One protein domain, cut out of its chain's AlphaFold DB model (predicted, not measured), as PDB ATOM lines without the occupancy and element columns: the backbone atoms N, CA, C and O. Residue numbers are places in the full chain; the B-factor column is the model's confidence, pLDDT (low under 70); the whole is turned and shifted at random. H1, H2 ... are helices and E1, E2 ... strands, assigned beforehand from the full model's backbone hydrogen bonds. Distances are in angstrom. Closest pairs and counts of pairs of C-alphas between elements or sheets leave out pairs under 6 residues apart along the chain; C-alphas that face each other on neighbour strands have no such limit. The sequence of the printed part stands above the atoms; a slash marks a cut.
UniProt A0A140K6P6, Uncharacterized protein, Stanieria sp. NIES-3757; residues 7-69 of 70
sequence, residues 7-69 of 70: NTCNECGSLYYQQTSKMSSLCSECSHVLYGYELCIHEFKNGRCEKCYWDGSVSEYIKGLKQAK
ATOM      1  N   ASN A   7      23.561  26.714 -31.387       94.19
ATOM      2  CA  ASN A   7      22.725  25.963 -32.313       94.19
ATOM      3  C   ASN A   7      21.961  24.856 -31.576       94.19
ATOM      4  O   ASN A   7      22.313  24.484 -30.455       94.19
ATOM      5  N   THR A   8      20.920  24.329 -32.210       95.44
ATOM      6  CA  THR A   8      20.128  23.206 -31.705       95.44
ATOM      7  C   THR A   8      20.609  21.917 -32.357       95.44
ATOM      8  O   THR A   8      20.763  21.847 -33.573       95.44
ATOM      9  N   CYS A   9      20.873  20.891 -31.554       95.44
ATOM     10  CA  CYS A   9      21.270  19.580 -32.052       95.44
ATOM     11  C   CYS A   9      20.088  18.900 -32.749       95.44
ATOM     12  O   CYS A   9      19.046  18.700 -32.124       95.44
ATOM     13  N   ASN A  10      20.264  18.475 -34.001       95.62
ATOM     14  CA  ASN A  10      19.210  17.788 -34.756       95.62
ATOM     15  C   ASN A  10      18.849  16.407 -34.183       95.62
ATOM     16  O   ASN A  10      17.740  15.935 -34.402       95.62
ATOM     17  N   GLU A  11      19.761  15.769 -33.444       95.25
ATOM     18  CA  GLU A  11      19.535  14.428 -32.890       95.25
ATOM     19  C   GLU A  11      18.815  14.466 -31.546       95.25
ATOM     20  O   GLU A  11      17.856  13.731 -31.338       95.25
ATOM     21  N   CYS A  12      19.280  15.298 -30.609       94.56
ATOM     22  CA  CYS A  12      18.760  15.311 -29.237       94.56
ATOM     23  C   CYS A  12      17.987  16.573 -28.853       94.56
ATOM     24  O   CYS A  12      17.480  16.642 -27.738       94.56
ATOM     25  N   GLY A  13      17.931  17.586 -29.720       94.44
ATOM     26  CA  GLY A  13      17.250  18.852 -29.440       94.44
ATOM     27  C   GLY A  13      17.955  19.768 -28.433       94.44
ATOM     28  O   GLY A  13      17.488  20.882 -28.213       94.44
ATOM     29  N   SER A  14      19.080  19.356 -27.835       93.88
ATOM     30  CA  SER A  14      19.841  20.219 -26.920       93.88
ATOM     31  C   SER A  14      20.439  21.406 -27.661       93.88
ATOM     32  O   SER A  14      21.007  21.256 -28.746       93.88
ATOM     33  N   LEU A  15      20.435  22.566 -27.008       94.50
ATOM     34  CA  LEU A  15      21.284  23.682 -27.414       94.50
ATOM     35  C   LEU A  15      22.757  23.341 -27.163       94.50
ATOM     36  O   LEU A  15      23.076  22.622 -26.213       94.50
ATOM     37  N   TYR A  16      23.646  23.848 -28.008       94.25
ATOM     38  CA  TYR A  16      25.090  23.692 -27.866       94.25
ATOM     39  C   TYR A  16      25.839  24.836 -28.562       94.25
ATOM     40  O   TYR A  16      25.289  25.505 -29.437       94.25
ATOM     41  N   TYR A  17      27.101  25.061 -28.201       93.19
ATOM     42  CA  TYR A  17      27.955  26.008 -28.918       93.19
ATOM     43  C   TYR A  17      28.464  25.384 -30.221       93.19
ATOM     44  O   TYR A  17      29.174  24.382 -30.208       93.19
ATOM     45  N   GLN A  18      28.155  25.992 -31.366       90.62
ATOM     46  CA  GLN A  18      28.519  25.443 -32.675       90.62
ATOM     47  C   GLN A  18      30.033  25.225 -32.815       90.62
ATOM     48  O   GLN A  18      30.465  24.215 -33.359       90.62
ATOM     49  N   GLN A  19      30.838  26.132 -32.257       89.94
ATOM     50  CA  GLN A  19      32.304  26.069 -32.281       89.94
ATOM     51  C   GLN A  19      32.903  24.871 -31.526       89.94
ATOM     52  O   GLN A  19      34.072  24.551 -31.722       89.94
ATOM     53  N   THR A  20      32.137  24.217 -30.648       89.25
ATOM     54  CA  THR A  20      32.633  23.110 -29.812       89.25
ATOM     55  C   THR A  20      32.322  21.744 -30.403       89.25
ATOM     56  O   THR A  20      32.734  20.724 -29.852       89.25
ATOM     57  N   SER A  21      31.574  21.703 -31.505       88.00
ATOM     58  CA  SER A  21      31.292  20.479 -32.238       88.00
ATOM     59  C   SER A  21      32.029  20.478 -33.569       88.00
ATOM     60  O   SER A  21      32.131  21.501 -34.243       88.00
ATOM     61  N   LYS A  22      32.505  19.301 -33.986       87.88
ATOM     62  CA  LYS A  22      33.037  19.099 -35.343       87.88
ATOM     63  C   LYS A  22      31.930  19.119 -36.401       87.88
ATOM     64  O   LYS A  22      32.229  19.235 -37.585       87.88
ATOM     65  N   MET A  23      30.665  19.018 -35.986       87.94
ATOM     66  CA  MET A  23      29.503  19.055 -36.869       87.94
ATOM     67  C   MET A  23      28.623  20.266 -36.567       87.94
ATOM     68  O   MET A  23      28.192  20.493 -35.437       87.94
ATOM     69  N   SER A  24      28.289  21.015 -37.615       86.75
ATOM     70  CA  SER A  24      27.461  22.220 -37.524       86.75
ATOM     71  C   SER A  24      26.027  21.962 -37.062       86.75
ATOM     72  O   SER A  24      25.396  22.917 -36.620       86.75
ATOM     73  N   SER A  25      25.539  20.718 -37.137       91.81
ATOM     74  CA  SER A  25      24.151  20.340 -36.820       91.81
ATOM     75  C   SER A  25      23.998  19.411 -35.607       91.81
ATOM     76  O   SER A  25      22.872  19.114 -35.215       91.81
ATOM     77  N   LEU A  26      25.101  18.917 -35.028       93.88
ATOM     78  CA  LEU A  26      25.087  17.993 -33.888       93.88
ATOM     79  C   LEU A  26      25.895  18.551 -32.724       93.88
ATOM     80  O   LEU A  26      26.968  19.107 -32.939       93.88
ATOM     81  N   CYS A  27      25.444  18.327 -31.490       94.12
ATOM     82  CA  CYS A  27      26.257  18.630 -30.315       94.12
ATOM     83  C   CYS A  27      27.465  17.683 -30.205       94.12
ATOM     84  O   CYS A  27      27.516  16.615 -30.827       94.12
ATOM     85  N   SER A  28      28.445  18.060 -29.380       92.62
ATOM     86  CA  SER A  28      29.653  17.257 -29.149       92.62
ATOM     87  C   SER A  28      29.323  15.846 -28.638       92.62
ATOM     88  O   SER A  28      30.004  14.894 -28.993       92.62
ATOM     89  N   GLU A  29      28.229  15.683 -27.884       94.12
ATOM     90  CA  GLU A  29      27.804  14.374 -27.381       94.12
ATOM     91  C   GLU A  29      27.283  13.449 -28.492       94.12
ATOM     92  O   GLU A  29      27.751  12.324 -28.652       94.12
ATOM     93  N   CYS A  30      26.320  13.919 -29.289       93.94
ATOM     94  CA  CYS A  30      25.740  13.116 -30.365       93.94
ATOM     95  C   CYS A  30      26.764  12.831 -31.468       93.94
ATOM     96  O   CYS A  30      26.824  11.715 -31.977       93.94
ATOM     97  N   SER A  31      27.606  13.813 -31.799       94.00
ATOM     98  CA  SER A  31      28.669  13.637 -32.791       94.00
ATOM     99  C   SER A  31      29.733  12.629 -32.329       94.00
ATOM    100  O   SER A  31      30.169  11.806 -33.135       94.00
ATOM    101  N   HIS A  32      30.083  12.606 -31.037       93.62
ATOM    102  CA  HIS A  32      30.942  11.569 -30.462       93.62
ATOM    103  C   HIS A  32      30.313  10.175 -30.576       93.62
ATOM    104  O   HIS A  32      30.945   9.249 -31.079       93.62
ATOM    105  N   VAL A  33      29.056  10.007 -30.154       93.19
ATOM    106  CA  VAL A  33      28.419   8.678 -30.135       93.19
ATOM    107  C   VAL A  33      28.226   8.107 -31.544       93.19
ATOM    108  O   VAL A  33      28.463   6.911 -31.743       93.19
ATOM    109  N   LEU A  34      27.805   8.944 -32.501       93.00
ATOM    110  CA  LEU A  34      27.486   8.532 -33.873       93.00
ATOM    111  C   LEU A  34      28.724   8.351 -34.754       93.00
ATOM    112  O   LEU A  34      28.771   7.411 -35.541       93.00
ATOM    113  N   TYR A  35      29.715   9.236 -34.624       92.75
ATOM    114  CA  TYR A  35      30.844   9.308 -35.558       92.75
ATOM    115  C   TYR A  35      32.214   9.129 -34.896       92.75
ATOM    116  O   TYR A  35      33.221   9.076 -35.595       92.75
ATOM    117  N   GLY A  36      32.284   9.028 -33.566       90.94
ATOM    118  CA  GLY A  36      33.543   8.840 -32.841       90.94
ATOM    119  C   GLY A  36      34.402  10.100 -32.722       90.94
ATOM    120  O   GLY A  36      35.598   9.991 -32.464       90.94
ATOM    121  N   TYR A  37      33.825  11.293 -32.909       92.88
ATOM    122  CA  TYR A  37      34.536  12.559 -32.690       92.88
ATOM    123  C   TYR A  37      34.959  12.753 -31.232       92.88
ATOM    124  O   TYR A  37      34.543  12.014 -30.349       92.88
ATOM    125  N   GLU A  38      35.783  13.762 -30.959       88.31
ATOM    126  CA  GLU A  38      36.246  14.063 -29.601       88.31
ATOM    127  C   GLU A  38      35.069  14.317 -28.645       88.31
ATOM    128  O   GLU A  38      34.212  15.170 -28.891       88.31
ATOM    129  N   LEU A  39      35.044  13.568 -27.540       88.25
ATOM    130  CA  LEU A  39      34.058  13.740 -26.483       88.25
ATOM    131  C   LEU A  39      34.360  15.020 -25.699       88.25
ATOM    132  O   LEU A  39      35.484  15.242 -25.245       88.25
ATOM    133  N   CYS A  40      33.337  15.845 -25.482       90.06
ATOM    134  CA  CYS A  40      33.456  16.951 -24.545       90.06
ATOM    135  C   CYS A  40      33.490  16.400 -23.113       90.06
ATOM    136  O   CYS A  40      32.574  15.700 -22.688       90.06
ATOM    137  N   ILE A  41      34.531  16.743 -22.351       91.62
ATOM    138  CA  ILE A  41      34.563  16.484 -20.908       91.62
ATOM    139  C   ILE A  41      33.629  17.494 -20.242       91.62
ATOM    140  O   ILE A  41      34.022  18.634 -19.964       91.62
ATOM    141  N   HIS A  42      32.375  17.084 -20.061       92.25
ATOM    142  CA  HIS A  42      31.309  17.975 -19.621       92.25
ATOM    143  C   HIS A  42      31.539  18.501 -18.211       92.25
ATOM    144  O   HIS A  42      31.801  17.746 -17.280       92.25
ATOM    145  N   GLU A  43      31.390  19.811 -18.065       94.62
ATOM    146  CA  GLU A  43      31.514  20.517 -16.795       94.62
ATOM    147  C   GLU A  43      30.228  21.304 -16.576       94.62
ATOM    148  O   GLU A  43      30.010  22.348 -17.191       94.62
ATOM    149  N   PHE A  44      29.313  20.728 -15.801       94.38
ATOM    150  CA  PHE A  44      27.965  21.261 -15.658       94.38
ATOM    151  C   PHE A  44      27.896  22.375 -14.617       94.38
ATOM    152  O   PHE A  44      28.283  22.194 -13.464       94.38
ATOM    153  N   LYS A  45      27.283  23.492 -15.010       94.69
ATOM    154  CA  LYS A  45      26.900  24.589 -14.123       94.69
ATOM    155  C   LYS A  45      25.550  25.135 -14.551       94.69
ATOM    156  O   LYS A  45      25.301  25.355 -15.733       94.69
ATOM    157  N   ASN A  46      24.654  25.334 -13.588       92.25
ATOM    158  CA  ASN A  46      23.281  25.787 -13.844       92.25
ATOM    159  C   ASN A  46      22.531  24.924 -14.886       92.25
ATOM    160  O   ASN A  46      21.769  25.442 -15.698       92.25
ATOM    161  N   GLY A  47      22.771  23.608 -14.890       92.12
ATOM    162  CA  GLY A  47      22.080  22.660 -15.775       92.12
ATOM    163  C   GLY A  47      22.587  22.610 -17.220       92.12
ATOM    164  O   GLY A  47      21.996  21.914 -18.036       92.12
ATOM    165  N   ARG A  48      23.678  23.311 -17.557       94.19
ATOM    166  CA  ARG A  48      24.340  23.216 -18.868       94.19
ATOM    167  C   ARG A  48      25.841  23.046 -18.704       94.19
ATOM    168  O   ARG A  48      26.426  23.509 -17.731       94.19
ATOM    169  N   CYS A  49      26.471  22.388 -19.662       94.75
ATOM    170  CA  CYS A  49      27.918  22.301 -19.734       94.75
ATOM    171  C   CYS A  49      28.503  23.692 -20.034       94.75
ATOM    172  O   CYS A  49      28.166  24.282 -21.058       94.75
ATOM    173  N   GLU A  50      29.399  24.217 -19.196       93.94
ATOM    174  CA  GLU A  50      30.045  25.519 -19.442       93.94
ATOM    175  C   GLU A  50      30.872  25.509 -20.735       93.94
ATOM    176  O   GLU A  50      31.016  26.542 -21.388       93.94
ATOM    177  N   LYS A  51      31.374  24.333 -21.135       92.50
ATOM    178  CA  LYS A  51      32.249  24.175 -22.301       92.50
ATOM    179  C   LYS A  51      31.484  24.100 -23.611       92.50
ATOM    180  O   LYS A  51      31.877  24.787 -24.536       92.50
ATOM    181  N   CYS A  52      30.435  23.280 -23.710       93.19
ATOM    182  CA  CYS A  52      29.715  23.037 -24.970       93.19
ATOM    183  C   CYS A  52      28.235  23.443 -24.948       93.19
ATOM    184  O   CYS A  52      27.549  23.272 -25.951       93.19
ATOM    185  N   TYR A  53      27.734  23.970 -23.826       94.19
ATOM    186  CA  TYR A  53      26.347  24.406 -23.600       94.19
ATOM    187  C   TYR A  53      25.263  23.319 -23.653       94.19
ATOM    188  O   TYR A  53      24.074  23.605 -23.473       94.19
ATOM    189  N   TRP A  54      25.686  22.068 -23.832       94.75
ATOM    190  CA  TRP A  54      24.840  20.887 -23.772       94.75
ATOM    191  C   TRP A  54      24.162  20.755 -22.405       94.75
ATOM    192  O   TRP A  54      24.801  20.959 -21.374       94.75
ATOM    193  N   ASP A  55      22.880  20.407 -22.382       95.25
ATOM    194  CA  ASP A  55      22.071  20.299 -21.154       95.25
ATOM    195  C   ASP A  55      21.937  18.868 -20.611       95.25
ATOM    196  O   ASP A  55      21.212  18.632 -19.649       95.25
ATOM    197  N   GLY A  56      22.639  17.904 -21.206       93.38
ATOM    198  CA  GLY A  56      22.523  16.493 -20.834       93.38
ATOM    199  C   GLY A  56      21.511  15.710 -21.676       93.38
ATOM    200  O   GLY A  56      21.444  14.483 -21.561       93.38
ATOM    201  N   SER A  57      20.748  16.372 -22.556       94.25
ATOM    202  CA  SER A  57      19.747  15.690 -23.380       94.25
ATOM    203  C   SER A  57      20.388  14.768 -24.418       94.25
ATOM    204  O   SER A  57      21.285  15.154 -25.173       94.25
ATOM    205  N   VAL A  58      19.872  13.545 -24.503       94.12
ATOM    206  CA  VAL A  58      20.194  12.544 -25.530       94.12
ATOM    207  C   VAL A  58      18.900  11.926 -26.051       94.12
ATOM    208  O   VAL A  58      17.967  11.710 -25.277       94.12
ATOM    209  N   SER A  59      18.845  11.616 -27.346       93.69
ATOM    210  CA  SER A  59      17.717  10.882 -27.925       93.69
ATOM    211  C   SER A  59      17.719   9.417 -27.492       93.69
ATOM    212  O   SER A  59      18.759   8.871 -27.116       93.69
ATOM    213  N   GLU A  60      16.563   8.756 -27.577       93.88
ATOM    214  CA  GLU A  60      16.438   7.325 -27.264       93.88
ATOM    215  C   GLU A  60      17.378   6.461 -28.115       93.88
ATOM    216  O   GLU A  60      17.997   5.528 -27.607       93.88
ATOM    217  N   TYR A  61      17.577   6.830 -29.384       94.00
ATOM    218  CA  TYR A  61      18.537   6.160 -30.257       94.00
ATOM    219  C   TYR A  61      19.971   6.247 -29.709       94.00
ATOM    220  O   TYR A  61      20.644   5.228 -29.545       94.00
ATOM    221  N   ILE A  62      20.418   7.450 -29.327       93.88
ATOM    222  CA  ILE A  62      21.743   7.669 -28.727       93.88
ATOM    223  C   ILE A  62      21.875   6.929 -27.388       93.88
ATOM    224  O   ILE A  62      22.928   6.347 -27.116       93.88
ATOM    225  N   LYS A  63      20.822   6.905 -26.558       93.25
ATOM    226  CA  LYS A  63      20.805   6.127 -25.306       93.25
ATOM    227  C   LYS A  63      20.994   4.633 -25.565       93.25
ATOM    228  O   LYS A  63      21.744   3.995 -24.827       93.25
ATOM    229  N   GLY A  64      20.343   4.080 -26.588       93.81
ATOM    230  CA  GLY A  64      20.496   2.676 -26.976       93.81
ATOM    231  C   GLY A  64      21.924   2.353 -27.423       93.81
ATOM    232  O   GLY A  64      22.517   1.387 -26.947       93.81
ATOM    233  N   LEU A  65      22.520   3.212 -28.257       92.44
ATOM    234  CA  LEU A  65      23.902   3.039 -28.721       92.44
ATOM    235  C   LEU A  65      24.930   3.084 -27.585       92.44
ATOM    236  O   LEU A  65      25.910   2.345 -27.620       92.44
ATOM    237  N   LYS A  66      24.721   3.940 -26.577       88.38
ATOM    238  CA  LYS A  66      25.599   4.007 -25.399       88.38
ATOM    239  C   LYS A  66      25.530   2.738 -24.551       88.38
ATOM    240  O   LYS A  66      26.562   2.273 -24.088       88.38
ATOM    241  N   GLN A  67      24.335   2.177 -24.368       86.69
ATOM    242  CA  GLN A  67      24.134   0.952 -23.587       86.69
ATOM    243  C   GLN A  67      24.702  -0.284 -24.289       86.69
ATOM    244  O   GLN A  67      25.276  -1.143 -23.637       86.69
ATOM    245  N   ALA A  68      24.605  -0.349 -25.619       80.19
ATOM    246  CA  ALA A  68      25.166  -1.448 -26.407       80.19
ATOM    247  C   ALA A  68      26.708  -1.471 -26.443       80.19
ATOM    248  O   ALA A  68      27.292  -2.461 -26.876       80.19
ATOM    249  N   LYS A  69      27.365  -0.376 -26.039       63.53
ATOM    250  CA  LYS A  69      28.828  -0.244 -25.985       63.53
ATOM    251  C   LYS A  69      29.409  -0.471 -24.576       63.53
ATOM    252  O   LYS A  69      30.615  -0.286 -24.416       63.53
TER     253      LYS A  69
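Overview. This is residues 7 to 69 of the 70 residues of an uncharacterized protein of Stanieria sp. NIES-3757 (UniProt A0A140K6P6). This is a small knot of loops with little regular structure: two short helices, H1 and H2, pack crosswise towards one end, and residues 36 to 59 loop out to the other end and fold back into H2. Near that other end the short strand E1 pairs with residues 7 to 8. The printed part has 63 residues, with E1, H1 and H2 in chain order; the class is mostly helix, but named elements hold only 19 residues. It is compact, with a radius of gyration of the C-alphas of 10.6 A and spans of 29 by 22 by 19 A.

Along the chain. E1 is residues 15 to 17, beginning at C-alpha 15 (21.284, 23.682, -27.414). H1, residues 28 to 35, measures 10.3 A. H2, residues 60 to 67, measures 10.6 A and ends at C-alpha 67 (24.134, 0.952, -23.587).

Arrangement. H1 and H2 touch, about perpendicular at 75 degrees; their closest C-alphas, of Val 33 and Ile 62, are 6.9 A apart. E1 pairs with no named strand, but residues 15 to 16 pair antiparallel with residues 7 to 8. E1 and H2 are apart. In H1 and H2 every O i to N i+4 pair is within hydrogen-bond range.

Size, cuts and confidence. The farthest C-alphas, of Asn 46 and Ala 68, are 30.1 A apart. The printed part has no cut. The link from H1 to H2 is long. Residue 69 is under pLDDT 70.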